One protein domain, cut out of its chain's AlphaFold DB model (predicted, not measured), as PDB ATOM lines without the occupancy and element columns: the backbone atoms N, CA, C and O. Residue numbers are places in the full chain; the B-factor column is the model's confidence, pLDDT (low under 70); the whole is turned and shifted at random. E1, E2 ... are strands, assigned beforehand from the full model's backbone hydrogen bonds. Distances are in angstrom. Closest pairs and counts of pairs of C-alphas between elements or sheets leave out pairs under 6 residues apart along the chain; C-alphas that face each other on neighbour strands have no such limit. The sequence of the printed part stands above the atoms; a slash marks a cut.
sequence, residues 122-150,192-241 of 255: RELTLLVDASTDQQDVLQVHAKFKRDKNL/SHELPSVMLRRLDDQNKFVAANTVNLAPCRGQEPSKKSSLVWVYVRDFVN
ATOM      1  N   ARG A 122     -29.765  -1.316  51.741       86.69
ATOM      2  CA  ARG A 122     -30.346  -2.665  51.803       86.69
ATOM      3  C   ARG A 122     -31.852  -2.657  51.593       86.69
ATOM      4  O   ARG A 122     -32.402  -3.590  51.016       86.69
ATOM      5  N   GLU A 123     -32.518  -1.646  52.130       90.81
ATOM      6  CA  GLU A 123     -33.971  -1.539  52.126       90.81
ATOM      7  C   GLU A 123     -34.373  -0.064  52.045       90.81
ATOM      8  O   GLU A 123     -33.758   0.795  52.677       90.81
ATOM      9  N   LEU A 124     -35.400   0.213  51.252       91.00
ATOM     10  CA  LEU A 124     -36.018   1.516  51.078       91.00
ATOM     11  C   LEU A 124     -37.516   1.357  51.343       91.00
ATOM     12  O   LEU A 124     -38.167   0.531  50.712       91.00
ATOM     13  N   THR A 125     -38.062   2.137  52.263       92.94
ATOM     14  CA  THR A 125     -39.489   2.133  52.584       92.94
ATOM     15  C   THR A 125     -40.075   3.496  52.245       92.94
ATOM     16  O   THR A 125     -39.587   4.521  52.722       92.94
ATOM     17  N   LEU A 126     -41.112   3.514  51.417       91.88
ATOM     18  CA  LEU A 126     -41.741   4.718  50.883       91.88
ATOM     19  C   LEU A 126     -43.178   4.810  51.393       91.88
ATOM     20  O   LEU A 126     -43.917   3.835  51.292       91.88
ATOM     21  N   LEU A 127     -43.584   5.964  51.920       92.25
ATOM     22  CA  LEU A 127     -44.994   6.286  52.136       92.25
ATOM     23  C   LEU A 127     -45.511   6.988  50.890       92.25
ATOM     24  O   LEU A 127     -45.043   8.080  50.568       92.25
ATOM     25  N   VAL A 128     -46.465   6.365  50.215       90.00
ATOM     26  CA  VAL A 128     -46.982   6.821  48.927       90.00
ATOM     27  C   VAL A 128     -48.450   7.192  49.069       90.00
ATOM     28  O   VAL A 128     -49.221   6.432  49.661       90.00
ATOM     29  N   ASP A 129     -48.840   8.340  48.519       88.50
ATOM     30  CA  ASP A 129     -50.240   8.735  48.405       88.50
ATOM     31  C   ASP A 129     -50.850   8.238  47.093       88.50
ATOM     32  O   ASP A 129     -50.740   8.872  46.043       88.50
ATOM     33  N   ALA A 130     -51.558   7.111  47.170       89.19
ATOM     34  CA  ALA A 130     -52.218   6.500  46.023       89.19
ATOM     35  C   ALA A 130     -53.471   7.260  45.539       89.19
ATOM     36  O   ALA A 130     -54.117   6.802  44.600       89.19
ATOM     37  N   SER A 131     -53.855   8.377  46.175       85.50
ATOM     38  CA  SER A 131     -54.961   9.223  45.694       85.50
ATOM     39  C   SER A 131     -54.535  10.186  44.595       85.50
ATOM     40  O   SER A 131     -55.385  10.716  43.881       85.50
ATOM     41  N   THR A 132     -53.229  10.410  44.464       81.81
ATOM     42  CA  THR A 132     -52.649  11.271  43.438       81.81
ATOM     43  C   THR A 132     -52.331  10.444  42.195       81.81
ATOM     44  O   THR A 132     -51.843   9.318  42.298       81.81
ATOM     45  N   ASP A 133     -52.560  11.009  41.008       82.19
ATOM     46  CA  ASP A 133     -52.262  10.324  39.739       82.19
ATOM     47  C   ASP A 133     -50.766   9.988  39.596       82.19
ATOM     48  O   ASP A 133     -50.397   9.028  38.923       82.19
ATOM     49  N   GLN A 134     -49.904  10.780  40.242       78.19
ATOM     50  CA  GLN A 134     -48.449  10.606  40.230       78.19
ATOM     51  C   GLN A 134     -47.928   9.719  41.361       78.19
ATOM     52  O   GLN A 134     -46.748   9.373  41.347       78.19
ATOM     53  N   GLN A 135     -48.793   9.319  42.301       86.25
ATOM     54  CA  GLN A 135     -48.421   8.540  43.479       86.25
ATOM     55  C   GLN A 135     -47.295   9.212  44.273       86.25
ATOM     56  O   GLN A 135     -46.207   8.661  44.456       86.25
ATOM     57  N   ASP A 136     -47.564  10.433  44.730       83.69
ATOM     58  CA  ASP A 136     -46.590  11.275  45.411       83.69
ATOM     59  C   ASP A 136     -45.977  10.569  46.633       83.69
ATOM     60  O   ASP A 136     -46.667   9.992  47.482       83.69
ATOM     61  N   VAL A 137     -44.646  10.632  46.730       89.00
ATOM     62  CA  VAL A 137     -43.889  10.073  47.853       89.00
ATOM     63  C   VAL A 137     -43.847  11.099  48.982       89.00
ATOM     64  O   VAL A 137     -43.149  12.108  48.896       89.00
ATOM     65  N   LEU A 138     -44.568  10.823  50.068       87.81
ATOM     66  CA  LEU A 138     -44.664  11.711  51.230       87.81
ATOM     67  C   LEU A 138     -43.533  11.492  52.240       87.81
ATOM     68  O   LEU A 138     -43.146  12.413  52.956       87.81
ATOM     69  N   GLN A 139     -43.017  10.263  52.335       90.56
ATOM     70  CA  GLN A 139     -41.957   9.919  53.281       90.56
ATOM     71  C   GLN A 139     -41.043   8.833  52.719       90.56
ATOM     72  O   GLN A 139     -41.505   7.890  52.081       90.56
ATOM     73  N   VAL A 140     -39.745   8.936  53.010       89.38
ATOM     74  CA  VAL A 140     -38.726   7.962  52.601       89.38
ATOM     75  C   VAL A 140     -37.921   7.534  53.818       89.38
ATOM     76  O   VAL A 140     -37.413   8.366  54.565       89.38
ATOM     77  N   HIS A 141     -37.797   6.226  54.016       89.06
ATOM     78  CA  HIS A 141     -36.939   5.618  55.025       89.06
ATOM     79  C   HIS A 141     -35.920   4.754  54.304       89.06
ATOM     80  O   HIS A 141     -36.284   3.884  53.520       89.06
ATOM     81  N   ALA A 142     -34.644   4.971  54.585       88.00
ATOM     82  CA  ALA A 142     -33.569   4.169  54.030       88.00
ATOM     83  C   ALA A 142     -32.910   3.361  55.147       88.00
ATOM     84  O   ALA A 142     -32.617   3.879  56.227       88.00
ATOM     85  N   LYS A 143     -32.667   2.083  54.883       86.38
ATOM     86  CA  LYS A 143     -31.978   1.173  55.788       86.38
ATOM     87  C   LYS A 143     -30.730   0.657  55.107       86.38
ATOM     88  O   LYS A 143     -30.776   0.040  54.043       86.38
ATOM     89  N   PHE A 144     -29.617   0.875  55.783       83.75
ATOM     90  CA  PHE A 144     -28.295   0.542  55.289       83.75
ATOM     91  C   PHE A 144     -27.742  -0.672  56.039       83.75
ATOM     92  O   PHE A 144     -28.004  -0.863  57.232       83.75
ATOM     93  N   LYS A 145     -26.988  -1.519  55.344       81.75
ATOM     94  CA  LYS A 145     -26.239  -2.632  55.920       81.75
ATOM     95  C   LYS A 145     -24.776  -2.231  55.983       81.75
ATOM     96  O   LYS A 145     -24.098  -2.220  54.966       81.75
ATOM     97  N   ARG A 146     -24.287  -1.972  57.195       76.50
ATOM     98  CA  ARG A 146     -22.855  -1.779  57.417       76.50
ATOM     99  C   ARG A 146     -22.122  -3.061  57.031       76.50
ATOM    100  O   ARG A 146     -22.442  -4.131  57.564       76.50
ATOM    101  N   ASP A 147     -21.177  -2.956  56.106       72.88
ATOM    102  CA  ASP A 147     -20.254  -4.050  55.856       72.88
ATOM    103  C   ASP A 147     -19.350  -4.202  57.085       72.88
ATOM    104  O   ASP A 147     -18.741  -3.242  57.552       72.88
ATOM    105  N   LYS A 148     -19.334  -5.405  57.660       73.81
ATOM    106  CA  LYS A 148     -18.528  -5.721  58.845       73.81
ATOM    107  C   LYS A 148     -17.074  -6.018  58.485       73.81
ATOM    108  O   LYS A 148     -16.243  -6.062  59.383       73.81
ATOM    109  N   ASN A 149     -16.800  -6.265  57.205       75.62
ATOM    110  CA  ASN A 149     -15.482  -6.639  56.708       75.62
ATOM    111  C   ASN A 149     -14.642  -5.420  56.307       75.62
ATOM    112  O   ASN A 149     -13.441  -5.562  56.097       75.62
ATOM    113  N   LEU A 150     -15.256  -4.238  56.192       67.50
ATOM    114  CA  LEU A 150     -14.519  -3.001  55.969       67.50
ATOM    115  C   LEU A 150     -13.829  -2.572  57.275       67.50
ATOM    116  O   LEU A 150     -14.482  -2.555  58.325       67.50
ATOM    117  N   SER A 192     -47.745  -9.037  54.674       65.94
ATOM    118  CA  SER A 192     -47.401  -8.174  53.545       65.94
ATOM    119  C   SER A 192     -47.834  -8.819  52.236       65.94
ATOM    120  O   SER A 192     -47.826 -10.042  52.105       65.94
ATOM    121  N   HIS A 193     -48.181  -7.992  51.254       76.50
ATOM    122  CA  HIS A 193     -48.405  -8.458  49.891       76.50
ATOM    123  C   HIS A 193     -47.131  -8.269  49.076       76.50
ATOM    124  O   HIS A 193     -46.662  -7.139  48.937       76.50
ATOM    125  N   GLU A 194     -46.585  -9.365  48.554       83.19
ATOM    126  CA  GLU A 194     -45.398  -9.351  47.701       83.19
ATOM    127  C   GLU A 194     -45.772  -8.953  46.266       83.19
ATOM    128  O   GLU A 194     -46.755  -9.429  45.694       83.19
ATOM    129  N   LEU A 195     -44.989  -8.044  45.699       80.50
ATOM    130  CA  LEU A 195     -45.080  -7.562  44.331       80.50
ATOM    131  C   LEU A 195     -43.898  -8.091  43.506       80.50
ATOM    132  O   LEU A 195     -42.844  -8.406  44.066       80.50
ATOM    133  N   PRO A 196     -44.033  -8.132  42.167       83.62
ATOM    134  CA  PRO A 196     -42.914  -8.402  41.274       83.62
ATOM    135  C   PRO A 196     -41.743  -7.437  41.496       83.62
ATOM    136  O   PRO A 196     -41.921  -6.304  41.949       83.62
ATOM    137  N   SER A 197     -40.547  -7.876  41.115       84.12
ATOM    138  CA  SER A 197     -39.336  -7.059  41.172       84.12
ATOM    139  C   SER A 197     -39.474  -5.773  40.345       84.12
ATOM    140  O   SER A 197     -40.084  -5.774  39.273       84.12
ATOM    141  N   VAL A 198     -38.873  -4.678  40.818       86.44
ATOM    142  CA  VAL A 198     -38.948  -3.356  40.165       86.44
ATOM    143  C   VAL A 198     -37.565  -2.799  39.861       86.44
ATOM    144  O   VAL A 198     -36.607  -3.042  40.591       86.44
ATOM    145  N   MET A 199     -37.471  -2.008  38.793       86.62
ATOM    146  CA  MET A 199     -36.261  -1.264  38.444       86.62
ATOM    147  C   MET A 199     -36.384   0.169  38.953       86.62
ATOM    148  O   MET A 199     -37.317   0.885  38.589       86.62
ATOM    149  N   LEU A 200     -35.429   0.604  39.767       84.75
ATOM    150  CA  LEU A 200     -35.355   1.964  40.288       84.75
ATOM    151  C   LEU A 200     -34.210   2.720  39.633       84.75
ATOM    152  O   LEU A 200     -33.114   2.190  39.469       84.75
ATOM    153  N   ARG A 201     -34.453   3.977  39.266       83.88
ATOM    154  CA  ARG A 201     -33.402   4.843  38.731       83.88
ATOM    155  C   ARG A 201     -32.406   5.188  39.838       83.88
ATOM    156  O   ARG A 201     -32.807   5.517  40.955       83.88
ATOM    157  N   ARG A 202     -31.113   5.140  39.521       79.94
ATOM    158  CA  ARG A 202     -30.058   5.546  40.450       79.94
ATOM    159  C   ARG A 202     -30.069   7.057  40.662       79.94
ATOM    160  O   ARG A 202     -30.267   7.826  39.726       79.94
ATOM    161  N   LEU A 203     -29.836   7.476  41.905       71.69
ATOM    162  CA  LEU A 203     -29.753   8.898  42.258       71.69
ATOM    163  C   LEU A 203     -28.419   9.521  41.831       71.69
ATOM    164  O   LEU A 203     -28.373  10.710  41.532       71.69
ATOM    165  N   ASP A 204     -27.352   8.720  41.785       75.00
ATOM    166  CA  ASP A 204     -26.012   9.160  41.392       75.00
ATOM    167  C   ASP A 204     -25.802   9.177  39.867       75.00
ATOM    168  O   ASP A 204     -24.953   9.911  39.371       75.00
ATOM    169  N   ASP A 205     -26.594   8.405  39.117       77.62
ATOM    170  CA  ASP A 205     -26.529   8.328  37.655       77.62
ATOM    171  C   ASP A 205     -27.929   8.091  37.068       77.62
ATOM    172  O   ASP A 205     -28.455   6.979  37.099       77.62
ATOM    173  N   GLN A 206     -28.534   9.140  36.504       75.12
ATOM    174  CA  GLN A 206     -29.905   9.082  35.981       75.12
ATOM    175  C   GLN A 206     -30.078   8.121  34.793       75.12
ATOM    176  O   GLN A 206     -31.214   7.763  34.469       75.12
ATOM    177  N   ASN A 207     -28.980   7.704  34.156       80.50
ATOM    178  CA  ASN A 207     -28.999   6.773  33.031       80.50
ATOM    179  C   ASN A 207     -28.893   5.308  33.467       80.50
ATOM    180  O   ASN A 207     -28.995   4.424  32.619       80.50
ATOM    181  N   LYS A 208     -28.692   5.044  34.762       81.62
ATOM    182  CA  LYS A 208     -28.553   3.694  35.308       81.62
ATOM    183  C   LYS A 208     -29.723   3.323  36.199       81.62
ATOM    184  O   LYS A 208     -30.316   4.165  36.883       81.62
ATOM    185  N   PHE A 209     -30.007   2.028  36.241       83.50
ATOM    186  CA  PHE A 209     -31.057   1.471  37.081       83.50
ATOM    187  C   PHE A 209     -30.501   0.410  38.034       83.50
ATOM    188  O   PHE A 209     -29.468  -0.207  37.788       83.50
ATOM    189  N   VAL A 210     -31.198   0.210  39.146       84.88
ATOM    190  CA  VAL A 210     -30.948  -0.846  40.126       84.88
ATOM    191  C   VAL A 210     -32.211  -1.677  40.237       84.88
ATOM    192  O   VAL A 210     -33.303  -1.137  40.419       84.88
ATOM    193  N   ALA A 211     -32.058  -2.992  40.137       88.38
ATOM    194  CA  ALA A 211     -33.158  -3.910  40.364       88.38
ATOM    195  C   ALA A 211     -33.379  -4.089  41.863       88.38
ATOM    196  O   ALA A 211     -32.421  -4.307  42.597       88.38
ATOM    197  N   ALA A 212     -34.627  -4.044  42.308       89.06
ATOM    198  CA  ALA A 212     -35.031  -4.503  43.625       89.06
ATOM    199  C   ALA A 212     -35.834  -5.789  43.467       89.06
ATOM    200  O   ALA A 212     -36.903  -5.789  42.850       89.06
ATOM    201  N   ASN A 213     -35.308  -6.885  44.006       87.88
ATOM    202  CA  ASN A 213     -35.901  -8.203  43.796       87.88
ATOM    203  C   ASN A 213     -37.193  -8.392  44.586       87.88
ATOM    204  O   ASN A 213     -38.085  -9.095  44.116       87.88
ATOM    205  N   THR A 214     -37.299  -7.741  45.741       87.44
ATOM    206  CA  THR A 214     -38.434  -7.896  46.643       87.44
ATOM    207  C   THR A 214     -39.098  -6.551  46.863       87.44
ATOM    208  O   THR A 214     -38.494  -5.617  47.400       87.44
ATOM    209  N   VAL A 215     -40.369  -6.473  46.484       89.38
ATOM    210  CA  VAL A 215     -41.220  -5.315  46.731       89.38
ATOM    211  C   VAL A 215     -42.430  -5.780  47.517       89.38
ATOM    212  O   VAL A 215     -43.036  -6.782  47.171       89.38
ATOM    213  N   ASN A 216     -42.785  -5.086  48.591       88.81
ATOM    214  CA  ASN A 216     -43.985  -5.391  49.359       88.81
ATOM    215  C   ASN A 216     -44.843  -4.149  49.546       88.81
ATOM    216  O   ASN A 216     -44.314  -3.051  49.722       88.81
ATOM    217  N   LEU A 217     -46.158  -4.338  49.586       86.69
ATOM    218  CA  LEU A 217     -47.108  -3.306  49.986       86.69
ATOM    219  C   LEU A 217     -47.678  -3.615  51.367       86.69
ATOM    220  O   LEU A 217     -48.016  -4.762  51.672       86.69
ATOM    221  N   ALA A 218     -47.838  -2.574  52.182       87.06
ATOM    222  CA  ALA A 218     -48.643  -2.636  53.395       87.06
ATOM    223  C   ALA A 218     -49.497  -1.369  53.556       87.06
ATOM    224  O   ALA A 218     -49.069  -0.278  53.181       87.06
ATOM    225  N   PRO A 219     -50.694  -1.472  54.153       83.19
ATOM    226  CA  PRO A 219     -51.502  -0.297  54.461       83.19
ATOM    227  C   PRO A 219     -50.830   0.573  55.534       83.19
ATOM    228  O   PRO A 219     -50.247   0.058  56.495       83.19
ATOM    229  N   CYS A 220     -50.950   1.899  55.422       84.12
ATOM    230  CA  CYS A 220     -50.500   2.804  56.480       84.12
ATOM    231  C   CYS A 220     -51.429   2.719  57.703       84.12
ATOM    232  O   CYS A 220     -52.559   3.208  57.686       84.12
ATOM    233  N   ARG A 221     -50.953   2.082  58.782       79.00
ATOM    234  CA  ARG A 221     -51.699   1.926  60.043       79.00
ATOM    235  C   ARG A 221     -51.715   3.220  60.861       79.00
ATOM    236  O   ARG A 221     -50.776   4.006  60.802       79.00
ATOM    237  N   GLY A 222     -52.765   3.400  61.664       72.94
ATOM    238  CA  GLY A 222     -52.904   4.537  62.584       72.94
ATOM    239  C   GLY A 222     -53.692   5.729  62.035       72.94
ATOM    240  O   GLY A 222     -53.784   6.743  62.720       72.94
ATOM    241  N   GLN A 223     -54.281   5.619  60.841       61.44
ATOM    242  CA  GLN A 223     -55.279   6.587  60.384       61.44
ATOM    243  C   GLN A 223     -56.672   6.232  60.901       61.44
ATOM    244  O   GLN A 223     -57.014   5.056  61.043       61.44
ATOM    245  N   GLU A 224     -57.466   7.261  61.202       70.88
ATOM    246  CA  GLU A 224     -58.842   7.069  61.640       70.88
ATOM    247  C   GLU A 224     -59.665   6.311  60.585       70.88
ATOM    248  O   GLU A 224     -59.612   6.656  59.403       70.88
ATOM    249  N   PRO A 225     -60.499   5.340  60.998       67.00
ATOM    250  CA  PRO A 225     -61.299   4.519  60.086       67.00
ATOM    251  C   PRO A 225     -62.346   5.316  59.289       67.00
ATOM    252  O   PRO A 225     -62.915   4.803  58.330       67.00
ATOM    253  N   SER A 226     -62.611   6.568  59.675       70.81
ATOM    254  CA  SER A 226     -63.552   7.471  59.010       70.81
ATOM    255  C   SER A 226     -63.033   8.007  57.668       70.81
ATOM    256  O   SER A 226     -63.832   8.422  56.826       70.81
ATOM    257  N   LYS A 227     -61.715   7.972  57.430       69.38
ATOM    258  CA  LYS A 227     -61.094   8.382  56.168       69.38
ATOM    259  C   LYS A 227     -60.497   7.158  55.493       69.38
ATOM    260  O   LYS A 227     -59.586   6.535  56.027       69.38
ATOM    261  N   LYS A 228     -60.997   6.819  54.299       64.62
ATOM    262  CA  LYS A 228     -60.319   5.856  53.422       64.62
ATOM    263  C   LYS A 228     -58.909   6.384  53.175       64.62
ATOM    264  O   LYS A 228     -58.751   7.393  52.493       64.62
ATOM    265  N   SER A 229     -57.916   5.748  53.783       70.38
ATOM    266  CA  SER A 229     -56.529   6.146  53.630       70.38
ATOM    267  C   SER A 229     -56.043   5.675  52.264       70.38
ATOM    268  O   SER A 229     -56.014   4.483  51.971       70.38
ATOM    269  N   SER A 230     -55.672   6.616  51.404       86.44
ATOM    270  CA  SER A 230     -54.955   6.324  50.161       86.44
ATOM    271  C   SER A 230     -53.467   6.060  50.397       86.44
ATOM    272  O   SER A 230     -52.721   5.837  49.450       86.44
ATOM    273  N   LEU A 231     -53.017   6.095  51.654       87.19
ATOM    274  CA  LEU A 231     -51.612   5.960  51.997       87.19
ATOM    275  C   LEU A 231     -51.185   4.495  52.078       87.19
ATOM    276  O   LEU A 231     -51.712   3.710  52.876       87.19
ATOM    277  N   VAL A 232     -50.158   4.162  51.305       86.31
ATOM    278  CA  VAL A 232     -49.586   2.819  51.218       86.31
ATOM    279  C   VAL A 232     -48.095   2.890  51.525       86.31
ATOM    280  O   VAL A 232     -47.383   3.759  51.026       86.31
ATOM    281  N   TRP A 233     -47.617   1.963  52.350       90.44
ATOM    282  CA  TRP A 233     -46.194   1.714  52.524       90.44
ATOM    283  C   TRP A 233     -45.701   0.777  51.428       90.44
ATOM    284  O   TRP A 233     -46.210  -0.336  51.288       90.44
ATOM    285  N   VAL A 234     -44.687   1.211  50.689       89.25
ATOM    286  CA  VAL A 234     -43.974   0.415  49.688       89.25
ATOM    287  C   VAL A 234     -42.601   0.069  50.249       89.25
ATOM    288  O   VAL A 234     -41.783   0.954  50.480       89.25
ATOM    289  N   TYR A 235     -42.340  -1.212  50.481       90.69
ATOM    290  CA  TYR A 235     -41.049  -1.716  50.945       90.69
ATOM    291  C   TYR A 235     -40.290  -2.273  49.755       90.69
ATOM    292  O   TYR A 235     -40.773  -3.189  49.100       90.69
ATOM    293  N   VAL A 236     -39.095  -1.765  49.506       91.50
ATOM    294  CA  VAL A 236     -38.247  -2.147  48.383       91.50
ATOM    295  C   VAL A 236     -36.920  -2.655  48.936       91.50
ATOM    296  O   VAL A 236     -36.252  -1.952  49.697       91.50
ATOM    297  N   ARG A 237     -36.556  -3.899  48.628       91.94
ATOM    298  CA  ARG A 237     -35.415  -4.604  49.235       91.94
ATOM    299  C   ARG A 237     -34.613  -5.380  48.199       91.94
ATOM    300  O   ARG A 237     -35.048  -5.569  47.064       91.94
ATOM    301  N   ASP A 238     -33.458  -5.863  48.650       88.56
ATOM    302  CA  ASP A 238     -32.612  -6.808  47.918       88.56
ATOM    303  C   ASP A 238     -32.186  -6.250  46.555       88.56
ATOM    304  O   ASP A 238     -32.479  -6.797  45.490       88.56
ATOM    305  N   PHE A 239     -31.503  -5.104  46.631       87.88
ATOM    306  CA  PHE A 239     -30.987  -4.370  45.486       87.88
ATOM    307  C   PHE A 239     -29.839  -5.116  44.796       87.88
ATOM    308  O   PHE A 239     -28.894  -5.566  45.449       87.88
ATOM    309  N   VAL A 240     -29.887  -5.202  43.466       87.50
ATOM    310  CA  VAL A 240     -28.850  -5.818  42.631       87.50
ATOM    311  C   VAL A 240     -28.417  -4.828  41.548       87.50
ATOM    312  O   VAL A 240     -29.230  -4.364  40.751       87.50
ATOM    313  N   ASN A 241     -27.115  -4.531  41.496       76.12
ATOM    314  CA  ASN A 241     -26.498  -3.593  40.541       76.12
ATOM    315  C   ASN A 241     -26.300  -4.172  39.124       76.12
ATOM    316  O   ASN A 241     -25.560  -3.608  38.321       76.12
TER     317      ASN A 241
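AT A GLANCE: This is residues 122 to 150 and 192 to 241 of the 255 residues of the protein "Hypothetical protein" of Symbiodinium sp. CCMP2456 (UniProt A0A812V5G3). One strongly twisted sheet of six strands makes a single layer, with E1 and E6 in its middle and E3 and E4 both beside E5. The E5 to E6 loop and the tail after E2 lie at opposite ends of its length. The printed part has 79 residues with strands E1 to E6 in chain order, class all strand; the sheet is branched and antiparallel. It is loose, radius of gyration of the C-alphas 14.5 A, spanning 49 by 30 by 21 A.

HOW THE PARTS SIT: E1, residues 122 to 129, forms a hairpin with E2, residues 136 to 144; N 125 and O 141, 2.8 A apart, are within hydrogen-bond range. On the other side of E1 is E6, residues 231 to 240, with N 126 and O 234 at 2.8 A. E3, residues 193 to 195, and E4, residues 198 to 201, lie on one side of E5, residues 209 to 219, with N 195 and O 215, and N 200 and O 210, each at 2.8 A. On the other side of E5 is E6, with N 216 and O 235 at 2.8 A. E4, E5 and E6 form a meander, each strand the antiparallel neighbour of the one before. E5 bends by 71 degrees at residue 213.

IN THESE COORDINATES: E1 runs 23.2 A from C-alpha 122 at (-30.346, -2.665, 51.803), E2 23.4 A, E5 26.9 A, and E6 27.3 A to C-alpha 240 at (-28.850, -5.818, 42.631).

THE WHOLE: The C-alphas farthest apart, of Leu 150 and Ser 226, are 50.2 A apart. Residues 151 to 191 are cut out, leaving 33.4 A between C-alphas 150 and 192. The E5 to E6 link is long. Residues 150, 192, 223, 225, 227 and 228 have pLDDT under 70.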